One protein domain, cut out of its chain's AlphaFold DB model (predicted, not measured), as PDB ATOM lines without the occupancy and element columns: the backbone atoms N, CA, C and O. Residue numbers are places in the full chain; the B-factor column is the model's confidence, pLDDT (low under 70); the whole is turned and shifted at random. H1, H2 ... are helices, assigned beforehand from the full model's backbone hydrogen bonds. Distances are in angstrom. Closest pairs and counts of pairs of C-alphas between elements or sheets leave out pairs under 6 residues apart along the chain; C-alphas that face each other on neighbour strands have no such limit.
ATOM      1  N   GLY A   2     135.914 161.183 120.815       63.03
ATOM      2  CA  GLY A   2     135.659 162.262 119.838       63.03
ATOM      3  C   GLY A   2     134.388 163.089 120.095       63.03
ATOM      4  O   GLY A   2     134.477 164.304 120.231       63.03
ATOM      5  N   GLU A   3     133.239 162.439 120.305       69.75
ATOM      6  CA  GLU A   3     131.926 163.116 120.420       69.75
ATOM      7  C   GLU A   3     131.822 164.117 121.586       69.75
ATOM      8  O   GLU A   3     131.199 165.175 121.477       69.75
ATOM      9  N   LYS A   4     132.460 163.814 122.726       70.62
ATOM     10  CA  LYS A   4     132.450 164.695 123.907       70.62
ATOM     11  C   LYS A   4     133.223 165.990 123.649       70.62
ATOM     12  O   LYS A   4     132.763 167.059 124.043       70.62
ATOM     13  N   LYS A   5     134.373 165.904 122.971       74.19
ATOM     14  CA  LYS A   5     135.165 167.082 122.594       74.19
ATOM     15  C   LYS A   5     134.452 167.911 121.529       74.19
ATOM     16  O   LYS A   5     134.428 169.128 121.656       74.19
ATOM     17  N   GLU A   6     133.807 167.271 120.553       79.12
ATOM     18  CA  GLU A   6     132.972 167.965 119.560       79.12
ATOM     19  C   GLU A   6     131.794 168.701 120.205       79.12
ATOM     20  O   GLU A   6     131.538 169.861 119.888       79.12
ATOM     21  N   THR A   7     131.116 168.070 121.166       81.12
ATOM     22  CA  THR A   7     130.015 168.702 121.908       81.12
ATOM     23  C   THR A   7     130.510 169.916 122.694       81.12
ATOM     24  O   THR A   7     129.929 170.995 122.597       81.12
ATOM     25  N   ILE A   8     131.618 169.780 123.429       83.19
ATOM     26  CA  ILE A   8     132.202 170.899 124.181       83.19
ATOM     27  C   ILE A   8     132.651 172.014 123.229       83.19
ATOM     28  O   ILE A   8     132.370 173.176 123.501       83.19
ATOM     29  N   ALA A   9     133.279 171.687 122.099       79.44
ATOM     30  CA  ALA A   9     133.699 172.669 121.100       79.44
ATOM     31  C   ALA A   9     132.508 173.394 120.448       79.44
ATOM     32  O   ALA A   9     132.609 174.579 120.140       79.44
ATOM     33  N   ARG A  10     131.359 172.727 120.290       87.44
ATOM     34  CA  ARG A  10     130.132 173.347 119.771       87.44
ATOM     35  C   ARG A  10     129.560 174.405 120.721       87.44
ATOM     36  O   ARG A  10     129.129 175.456 120.257       87.44
ATOM     37  N   PHE A  11     129.542 174.135 122.027       86.31
ATOM     38  CA  PHE A  11     128.988 175.058 123.032       86.31
ATOM     39  C   PHE A  11     130.011 176.078 123.556       86.31
ATOM     40  O   PHE A  11     129.648 177.196 123.920       86.31
ATOM     41  N   PHE A  12     131.295 175.718 123.563       89.19
ATOM     42  CA  PHE A  12     132.409 176.527 124.055       89.19
ATOM     43  C   PHE A  12     133.563 176.516 123.030       89.19
ATOM     44  O   PHE A  12     134.600 175.872 123.236       89.19
ATOM     45  N   PRO A  13     133.407 177.234 121.904       87.06
ATOM     46  CA  PRO A  13     134.318 177.124 120.764       87.06
ATOM     47  C   PRO A  13     135.726 177.642 121.059       87.06
ATOM     48  O   PRO A  13     136.711 177.113 120.542       87.06
ATOM     49  N   THR A  14     135.859 178.638 121.938       93.62
ATOM     50  CA  THR A  14     137.158 179.224 122.283       93.62
ATOM     51  C   THR A  14     137.704 178.670 123.595       93.62
ATOM     52  O   THR A  14     136.956 178.355 124.524       93.62
ATOM     53  N   ARG A  15     139.038 178.617 123.705       92.31
ATOM     54  CA  ARG A  15     139.734 178.260 124.952       92.31
ATOM     55  C   ARG A  15     139.282 179.141 126.120       92.31
ATOM     56  O   ARG A  15     139.073 178.651 127.221       92.31
ATOM     57  N   GLU A  16     139.087 180.433 125.879       94.44
ATOM     58  CA  GLU A  16     138.608 181.366 126.901       94.44
ATOM     59  C   GLU A  16     137.179 181.058 127.359       94.44
ATOM     60  O   GLU A  16     136.907 181.107 128.557       94.44
ATOM     61  N   ALA A  17     136.272 180.710 126.437       92.50
ATOM     62  CA  ALA A  17     134.910 180.309 126.782       92.50
ATOM     63  C   ALA A  17     134.904 179.028 127.630       92.50
ATOM     64  O   ALA A  17     134.204 178.976 128.641       92.50
ATOM     65  N   ARG A  18     135.745 178.046 127.280       93.94
ATOM     66  CA  ARG A  18     135.928 176.808 128.054       93.94
ATOM     67  C   ARG A  18     136.467 177.066 129.451       93.94
ATOM     68  O   ARG A  18     135.903 176.574 130.421       93.94
ATOM     69  N   LEU A  19     137.500 177.900 129.576       95.25
ATOM     70  CA  LEU A  19     138.065 178.266 130.877       95.25
ATOM     71  C   LEU A  19     137.062 179.037 131.746       95.25
ATOM     72  O   LEU A  19     136.983 178.782 132.947       95.25
ATOM     73  N   ARG A  20     136.276 179.954 131.164       94.88
ATOM     74  CA  ARG A  20     135.213 180.663 131.895       94.88
ATOM     75  C   ARG A  20     134.121 179.707 132.372       94.88
ATOM     76  O   ARG A  20     133.772 179.754 133.548       94.88
ATOM     77  N   ALA A  21     133.626 178.832 131.497       94.12
ATOM     78  CA  ALA A  21     132.600 177.847 131.837       94.12
ATOM     79  C   ALA A  21     133.091 176.859 132.906       94.12
ATOM     80  O   ALA A  21     132.423 176.667 133.917       94.12
ATOM     81  N   SER A  22     134.298 176.317 132.727       96.44
ATOM     82  CA  SER A  22     134.969 175.446 133.695       96.44
ATOM     83  C   SER A  22     135.040 176.094 135.081       96.44
ATOM     84  O   SER A  22     134.586 175.507 136.058       96.44
ATOM     85  N   ARG A  23     135.515 177.345 135.173       96.81
ATOM     86  CA  ARG A  23     135.599 178.073 136.451       96.81
ATOM     87  C   ARG A  23     134.234 178.356 137.070       96.81
ATOM     88  O   ARG A  23     134.109 178.262 138.286       96.81
ATOM     89  N   ALA A  24     133.238 178.727 136.266       96.31
ATOM     90  CA  ALA A  24     131.895 179.015 136.763       96.31
ATOM     91  C   ALA A  24     131.251 177.762 137.378       96.31
ATOM     92  O   ALA A  24     130.813 177.801 138.526       96.31
ATOM     93  N   ILE A  25     131.294 176.641 136.652       95.88
ATOM     94  CA  ILE A  25     130.745 175.356 137.103       95.88
ATOM     95  C   ILE A  25     131.521 174.834 138.322       95.88
ATOM     96  O   ILE A  25     130.915 174.389 139.296       95.88
ATOM     97  N   ASP A  26     132.858 174.902 138.297       96.69
ATOM     98  CA  ASP A  26     133.687 174.445 139.417       96.69
ATOM     99  C   ASP A  26     133.420 175.248 140.694       96.69
ATOM    100  O   ASP A  26     133.333 174.668 141.780       96.69
ATOM    101  N   ARG A  27     133.249 176.570 140.563       97.56
ATOM    102  CA  ARG A  27     132.910 177.453 141.680       97.56
ATOM    103  C   ARG A  27     131.560 177.085 142.280       97.56
ATOM    104  O   ARG A  27     131.492 176.833 143.476       97.56
ATOM    105  N   GLU A  28     130.520 176.981 141.459       97.00
ATOM    106  CA  GLU A  28     129.168 176.663 141.930       97.00
ATOM    107  C   GLU A  28     129.107 175.292 142.621       97.00
ATOM    108  O   GLU A  28     128.560 175.157 143.717       97.00
ATOM    109  N   ALA A  29     129.759 174.277 142.047       96.25
ATOM    110  CA  ALA A  29     129.848 172.966 142.679       96.25
ATOM    111  C   ALA A  29     130.683 172.984 143.975       96.25
ATOM    112  O   ALA A  29     130.384 172.236 144.905       96.25
ATOM    113  N   SER A  30     131.713 173.832 144.068       96.25
ATOM    114  CA  SER A  30     132.506 173.995 145.297       96.25
ATOM    115  C   SER A  30     131.712 174.670 146.410       96.25
ATOM    116  O   SER A  30     131.733 174.177 147.536       96.25
ATOM    117  N   ASP A  31     130.983 175.738 146.085       97.31
ATOM    118  CA  ASP A  31     130.105 176.463 147.014       97.31
ATOM    119  C   ASP A  31     128.973 175.561 147.531       97.31
ATOM    120  O   ASP A  31     128.477 175.717 148.650       97.31
ATOM    121  N   PHE A  32     128.556 174.588 146.721       96.31
ATOM    122  CA  PHE A  32     127.619 173.564 147.148       96.31
ATOM    123  C   PHE A  32     128.271 172.557 148.106       96.31
ATOM    124  O   PHE A  32     127.780 172.324 149.212       96.31
ATOM    125  N   LEU A  33     129.417 171.988 147.718       97.38
ATOM    126  CA  LEU A  33     130.135 170.998 148.527       97.38
ATOM    127  C   LEU A  33     130.623 171.561 149.871       97.38
ATOM    128  O   LEU A  33     130.720 170.804 150.835       97.38
ATOM    129  N   SER A  34     130.879 172.870 149.973       97.06
ATOM    130  CA  SER A  34     131.289 173.520 151.227       97.06
ATOM    131  C   SER A  34     130.199 173.543 152.300       97.06
ATOM    132  O   SER A  34     130.492 173.837 153.457       97.06
ATOM    133  N   ARG A  35     128.944 173.230 151.947       97.25
ATOM    134  CA  ARG A  35     127.823 173.116 152.897       97.25
ATOM    135  C   ARG A  35     127.845 171.803 153.682       97.25
ATOM    136  O   ARG A  35     127.145 171.678 154.684       97.25
ATOM    137  N   TYR A  36     128.638 170.827 153.239       97.00
ATOM    138  CA  TYR A  36     128.758 169.517 153.875       97.00
ATOM    139  C   TYR A  36     130.052 169.416 154.685       97.00
ATOM    140  O   TYR A  36     131.035 170.096 154.382       97.00
ATOM    141  N   PRO A  37     130.110 168.520 155.688       97.31
ATOM    142  CA  PRO A  37     131.352 168.242 156.394       97.31
ATOM    143  C   PRO A  37     132.460 167.822 155.419       97.31
ATOM    144  O   PRO A  37     132.297 166.869 154.655       97.31
ATOM    145  N   SER A  38     133.616 168.485 155.483       96.38
ATOM    146  CA  SER A  38     134.751 168.231 154.580       96.38
ATOM    147  C   SER A  38     135.197 166.765 154.582       96.38
ATOM    148  O   SER A  38     135.501 166.204 153.528       96.38
ATOM    149  N   ARG A  39     135.162 166.113 155.752       97.19
ATOM    150  CA  ARG A  39     135.458 164.682 155.906       97.19
ATOM    151  C   ARG A  39     134.495 163.797 155.112       97.19
ATOM    152  O   ARG A  39     134.948 162.853 154.477       97.19
ATOM    153  N   LEU A  40     133.199 164.116 155.117       97.12
ATOM    154  CA  LEU A  40     132.192 163.355 154.377       97.12
ATOM    155  C   LEU A  40     132.418 163.488 152.867       97.12
ATOM    156  O   LEU A  40     132.461 162.488 152.157       97.12
ATOM    157  N   VAL A  41     132.651 164.712 152.383       97.88
ATOM    158  CA  VAL A  41     132.962 164.959 150.964       97.88
ATOM    159  C   VAL A  41     134.224 164.204 150.533       97.88
ATOM    160  O   VAL A  41     134.244 163.602 149.459       97.88
ATOM    161  N   ALA A  42     135.264 164.193 151.374       97.56
ATOM    162  CA  ALA A  42     136.500 163.459 151.111       97.56
ATOM    163  C   ALA A  42     136.274 161.939 151.043       97.56
ATOM    164  O   ALA A  42     136.766 161.298 150.115       97.56
ATOM    165  N   GLN A  43     135.487 161.374 151.962       97.88
ATOM    166  CA  GLN A  43     135.146 159.947 151.959       97.88
ATOM    167  C   GLN A  43     134.345 159.552 150.716       97.88
ATOM    168  O   GLN A  43     134.697 158.583 150.046       97.88
ATOM    169  N   VAL A  44     133.310 160.321 150.359       97.56
ATOM    170  CA  VAL A  44     132.515 160.059 149.146       97.56
ATOM    171  C   VAL A  44     133.393 160.141 147.896       97.56
ATOM    172  O   VAL A  44     133.299 159.276 147.026       97.56
ATOM    173  N   ARG A  45     134.292 161.135 147.814       97.12
ATOM    174  CA  ARG A  45     135.258 161.254 146.711       97.12
ATOM    175  C   ARG A  45     136.168 160.031 146.619       97.12
ATOM    176  O   ARG A  45     136.338 159.500 145.524       97.12
ATOM    177  N   GLN A  46     136.746 159.606 147.740       97.69
ATOM    178  CA  GLN A  46     137.647 158.460 147.782       97.69
ATOM    179  C   GLN A  46     136.932 157.186 147.315       97.69
ATOM    180  O   GLN A  46     137.374 156.548 146.363       97.69
ATOM    181  N   LEU A  47     135.778 156.868 147.901       96.81
ATOM    182  CA  LEU A  47     135.036 155.655 147.551       96.81
ATOM    183  C   LEU A  47     134.546 155.678 146.092       96.81
ATOM    184  O   LEU A  47     134.530 154.647 145.424       96.81
ATOM    185  N   LYS A  48     134.212 156.859 145.549       95.06
ATOM    186  CA  LYS A  48     133.941 157.010 144.112       95.06
ATOM    187  C   LYS A  48     135.155 156.701 143.243       95.06
ATOM    188  O   LYS A  48     134.989 156.086 142.194       95.06
ATOM    189  N   SER A  49     136.352 157.122 143.654       94.06
ATOM    190  CA  SER A  49     137.590 156.830 142.917       94.06
ATOM    191  C   SER A  49     137.984 155.351 142.963       94.06
ATOM    192  O   SER A  49     138.602 154.861 142.026       94.06
ATOM    193  N   GLU A  50     137.552 154.633 143.999       95.56
ATOM    194  CA  GLU A  50     137.685 153.177 144.129       95.56
ATOM    195  C   GLU A  50     136.657 152.401 143.273       95.56
ATOM    196  O   GLU A  50     136.686 151.176 143.232       95.56
ATOM    197  N   GLY A  51     135.759 153.099 142.566       94.38
ATOM    198  CA  GLY A  51     134.799 152.497 141.635       94.38
ATOM    199  C   GLY A  51     133.468 152.072 142.255       94.38
ATOM    200  O   GLY A  51     132.659 151.449 141.568       94.38
ATOM    201  N   LEU A  52     133.199 152.424 143.517       96.00
ATOM    202  CA  LEU A  52     131.966 152.014 144.189       96.00
ATOM    203  C   LEU A  52     130.729 152.743 143.634       96.00
ATOM    204  O   LEU A  52     130.726 153.947 143.321       96.00
ATOM    205  N   SER A  53     129.623 152.007 143.577       95.75
ATOM    206  CA  SER A  53     128.298 152.547 143.282       95.75
ATOM    207  C   SER A  53     127.797 153.458 144.411       95.75
ATOM    208  O   SER A  53     128.263 153.401 145.546       95.75
ATOM    209  N   LEU A  54     126.808 154.314 144.123       95.19
ATOM    210  CA  LEU A  54     126.217 155.183 145.156       95.19
ATOM    211  C   LEU A  54     125.603 154.388 146.310       95.19
ATOM    212  O   LEU A  54     125.680 154.831 147.452       95.19
ATOM    213  N   LYS A  55     125.031 153.218 146.006       95.25
ATOM    214  CA  LYS A  55     124.452 152.325 147.005       95.25
ATOM    215  C   LYS A  55     125.529 151.799 147.953       95.25
ATOM    216  O   LYS A  55     125.401 151.969 149.155       95.25
ATOM    217  N   GLU A  56     126.632 151.275 147.420       97.31
ATOM    218  CA  GLU A  56     127.741 150.762 148.240       97.31
ATOM    219  C   GLU A  56     128.405 151.857 149.086       97.31
ATOM    220  O   GLU A  56     128.795 151.610 150.226       97.31
ATOM    221  N   ILE A  57     128.519 153.077 148.547       97.19
ATOM    222  CA  ILE A  57     129.019 154.237 149.298       97.19
ATOM    223  C   ILE A  57     128.059 154.582 150.440       97.19
ATOM    224  O   ILE A  57     128.509 154.803 151.561       97.19
ATOM    225  N   SER A  58     126.753 154.604 150.158       95.19
ATOM    226  CA  SER A  58     125.707 154.827 151.158       95.19
ATOM    227  C   SER A  58     125.775 153.800 152.277       95.19
ATOM    228  O   SER A  58     125.875 154.176 153.443       95.19
ATOM    229  N   ASP A  59     125.827 152.517 151.932       95.81
ATOM    230  CA  ASP A  59     125.882 151.423 152.901       95.81
ATOM    231  C   ASP A  59     127.151 151.508 153.773       95.81
ATOM    232  O   ASP A  59     127.076 151.399 154.998       95.81
ATOM    233  N   LYS A  60     128.317 151.807 153.178       96.00
ATOM    234  CA  LYS A  60     129.589 151.984 153.911       96.00
ATOM    235  C   LYS A  60     129.606 153.180 154.861       96.00
ATOM    236  O   LYS A  60     130.359 153.168 155.833       96.00
ATOM    237  N   LEU A  61     128.826 154.214 154.569       95.50
ATOM    238  CA  LEU A  61     128.761 155.448 155.354       95.50
ATOM    239  C   LEU A  61     127.512 155.506 156.251       95.50
ATOM    240  O   LEU A  61     127.158 156.575 156.740       95.50
ATOM    241  N   GLY A  62     126.862 154.363 156.493       94.81
ATOM    242  CA  GLY A  62     125.752 154.254 157.442       94.81
ATOM    243  C   GLY A  62     124.420 154.794 156.919       94.81
ATOM    244  O   GLY A  62     123.595 155.239 157.711       94.81
ATOM    245  N   GLY A  63     124.207 154.777 155.604       93.56
ATOM    246  CA  GLY A  63     122.957 155.217 154.985       93.56
ATOM    247  C   GLY A  63     122.782 156.735 154.938       93.56
ATOM    248  O   GLY A  63     121.651 157.210 154.957       93.56
ATOM    249  N   ASP A  64     123.875 157.506 154.915       93.31
ATOM    250  CA  ASP A  64     123.801 158.969 154.905       93.31
ATOM    251  C   ASP A  64     123.050 159.483 153.654       93.31
ATOM    252  O   ASP A  64     123.539 159.333 152.526       93.31
ATOM    253  N   PRO A  65     121.884 160.139 153.818       94.12
ATOM    254  CA  PRO A  65     121.031 160.534 152.698       94.12
ATOM    255  C   PRO A  65     121.652 161.622 151.811       94.12
ATOM    256  O   PRO A  65     121.147 161.890 150.724       94.12
ATOM    257  N   ARG A  66     122.751 162.254 152.245       96.00
ATOM    258  CA  ARG A  66     123.432 163.345 151.526       96.00
ATOM    259  C   ARG A  66     124.371 162.838 150.428       96.00
ATOM    260  O   ARG A  66     124.821 163.612 149.585       96.00
ATOM    261  N   ILE A  67     124.690 161.545 150.424       96.75
ATOM    262  CA  ILE A  67     125.685 160.942 149.524       96.75
ATOM    263  C   ILE A  67     125.368 161.122 148.036       96.75
ATOM    264  O   ILE A  67     126.293 161.479 147.299       96.75
ATOM    265  N   PRO A  68     124.124 160.911 147.556       95.38
ATOM    266  CA  PRO A  68     123.805 161.106 146.144       95.38
ATOM    267  C   PRO A  68     124.109 162.531 145.676       95.38
ATOM    268  O   PRO A  68     124.705 162.722 144.617       95.38
ATOM    269  N   GLU A  69     123.769 163.519 146.500       96.62
ATOM    270  CA  GLU A  69     123.948 164.934 146.197       96.62
ATOM    271  C   GLU A  69     125.434 165.323 146.188       96.62
ATOM    272  O   GLU A  69     125.929 165.903 145.220       96.62
ATOM    273  N   ILE A  70     126.197 164.890 147.200       98.00
ATOM    274  CA  ILE A  70     127.658 165.075 147.237       98.00
ATOM    275  C   ILE A  70     128.312 164.444 146.001       98.00
ATOM    276  O   ILE A  70     129.157 165.062 145.350       98.00
ATOM    277  N   ALA A  71     127.923 163.217 145.648       96.38
ATOM    278  CA  ALA A  71     128.485 162.515 144.502       96.38
ATOM    279  C   ALA A  71     128.138 163.190 143.166       96.38
ATOM    280  O   ALA A  71     128.991 163.240 142.277       96.38
ATOM    281  N   MET A  72     126.928 163.738 143.033       96.69
ATOM    282  CA  MET A  72     126.521 164.530 141.873       96.69
ATOM    283  C   MET A  72     127.422 165.758 141.708       96.69
ATOM    284  O   MET A  72     128.007 165.945 140.643       96.69
ATOM    285  N   HIS A  73     127.619 166.555 142.761       97.38
ATOM    286  CA  HIS A  73     128.452 167.758 142.668       97.38
ATOM    287  C   HIS A  73     129.944 167.447 142.467       97.38
ATOM    288  O   HIS A  73     130.648 168.197 141.787       97.38
ATOM    289  N   LEU A  74     130.436 166.307 142.964       96.81
ATOM    290  CA  LEU A  74     131.768 165.806 142.609       96.81
ATOM    291  C   LEU A  74     131.875 165.448 141.115       96.81
ATOM    292  O   LEU A  74     132.886 165.763 140.485       96.81
ATOM    293  N   ALA A  75     130.840 164.834 140.532       95.12
ATOM    294  CA  ALA A  75     130.799 164.549 139.098       95.12
ATOM    295  C   ALA A  75     130.746 165.837 138.258       95.12
ATOM    296  O   ALA A  75     131.454 165.936 137.255       95.12
ATOM    297  N   VAL A  76     129.990 166.845 138.702       95.94
ATOM    298  CA  VAL A  76     129.942 168.176 138.073       95.94
ATOM    299  C   VAL A  76     131.323 168.842 138.078       95.94
ATOM    300  O   VAL A  76     131.751 169.338 137.037       95.94
ATOM    301  N   LYS A  77     132.086 168.781 139.184       95.00
ATOM    302  CA  LYS A  77     133.481 169.274 139.203       95.00
ATOM    303  C   LYS A  77     134.372 168.551 138.188       95.00
ATOM    304  O   LYS A  77     135.159 169.192 137.494       95.00
ATOM    305  N   ASN A  78     134.236 167.230 138.059       93.69
ATOM    306  CA  ASN A  78     134.989 166.478 137.051       93.69
ATOM    307  C   ASN A  78     134.613 166.911 135.623       93.69
ATOM    308  O   ASN A  78     135.499 167.117 134.798       93.69
ATOM    309  N   GLN A  79     133.324 167.131 135.344       92.38
ATOM    310  CA  GLN A  79     132.873 167.653 134.049       92.38
ATOM    311  C   GLN A  79     133.378 169.078 133.786       92.38
ATOM    312  O   GLN A  79     133.762 169.388 132.660       92.38
ATOM    313  N   ALA A  80     133.435 169.932 134.811       94.25
ATOM    314  CA  ALA A  80     133.998 171.274 134.702       94.25
ATOM    315  C   ALA A  80     135.468 171.231 134.265       94.25
ATOM    316  O   ALA A  80     135.880 172.005 133.395       94.25
ATOM    317  N   ARG A  81     136.254 170.301 134.823       93.25
ATOM    318  CA  ARG A  81     137.636 170.057 134.388       93.25
ATOM    319  C   ARG A  81     137.688 169.605 132.930       93.25
ATOM    320  O   ARG A  81     138.419 170.201 132.147       93.25
ATOM    321  N   ASP A  82     136.859 168.632 132.552       91.50
ATOM    322  CA  ASP A  82     136.815 168.123 131.176       91.50
ATOM    323  C   ASP A  82     136.474 169.225 130.155       91.50
ATOM    324  O   ASP A  82     137.012 169.230 129.051       91.50
ATOM    325  N   ILE A  83     135.608 170.179 130.521       90.25
ATOM    326  CA  ILE A  83     135.307 171.359 129.695       90.25
ATOM    327  C   ILE A  83     136.544 172.247 129.544       90.25
ATOM    328  O   ILE A  83     136.827 172.698 128.440       90.25
ATOM    329  N   GLY A  84     137.277 172.504 130.629       90.88
ATOM    330  CA  GLY A  84     138.468 173.359 130.613       90.88
ATOM    331  C   GLY A  84     139.655 172.771 129.841       90.88
ATOM    332  O   GLY A  84     140.469 173.534 129.320       90.88
ATOM    333  N   GLU A  85     139.743 171.441 129.762       90.06
ATOM    334  CA  GLU A  85     140.838 170.690 129.125       90.06
ATOM    335  C   GLU A  85     140.561 170.273 127.667       90.06
ATOM    336  O   GLU A  85     141.480 169.816 126.980       90.06
ATOM    337  N   ALA A  86     139.318 170.400 127.188       83.31
ATOM    338  CA  ALA A  86     138.940 170.089 125.806       83.31
ATOM    339  C   ALA A  86     139.533 171.072 124.781       83.31
ATOM    340  O   ALA A  86     139.768 170.624 123.638       83.31
TER     341      ALA A  86
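This is residues 2 to 86 of the 86 residues of an uncharacterized protein of Deltaproteobacteria bacterium (UniProt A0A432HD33). Two long helices, H2 and H5, lie side by side and run opposite ways along the longest axis, with H1 across one end of the pair and the shorter helices H3 and H4 packed on H5 near the other end. The printed part has 85 residues with five named helices, in the order H1 to H5, and no named strand; the class is all helix. It is only just loose, close to compact, with a radius of gyration of the C-alphas of 14.7 A, and its outline is elongated, 44 by 27 by 16 A.

H1 is residues 2 to 11, 14.8 A from first to last C-alpha, and begins with C-alpha 2 at (135.659, 162.262, 119.838). H2 is residues 15 to 33, 26.5 A long, beginning with C-alpha 15 at (139.734, 178.260, 124.952). H3 is residues 38 to 49, 16.6 A, and H4 is residues 54 to 60, 9.9 A. H5 is residues 67 to 85, 27.2 A long, and ends with C-alpha 85 at (140.838, 170.690, 129.125).

H5 is the hub. It touches H2 at a shallow tilt of 16 degrees, opposite ways; their closest C-alphas, of Ser 22 and Ala 80, are 4.4 A apart. With residues 67 to 74 alone H5 touches H3, closest at the C-alphas of Val 41 and Ile 70, 6.5 A. With residues 67 to 71 alone it touches H4, closest at the C-alphas of Ser 58 and Ile 67, 6.3 A. H1 is close to H5 but not clearly touching, about perpendicular at 84 degrees; their closest C-alphas, of Ile 8 and Ile 83, are 6.3 A apart. H1 is apart from H3 and H4. In H1, H2, H3, H4 and H5 every O i to N i+4 pair is within hydrogen-bond range.

The C-alphas farthest apart, of Thr 14 and Gly 62, are 44.6 A apart. The printed part has no cut, and no link is long. The mean pLDDT of the printed part is 93.1; residues 2 to 3 are under 70.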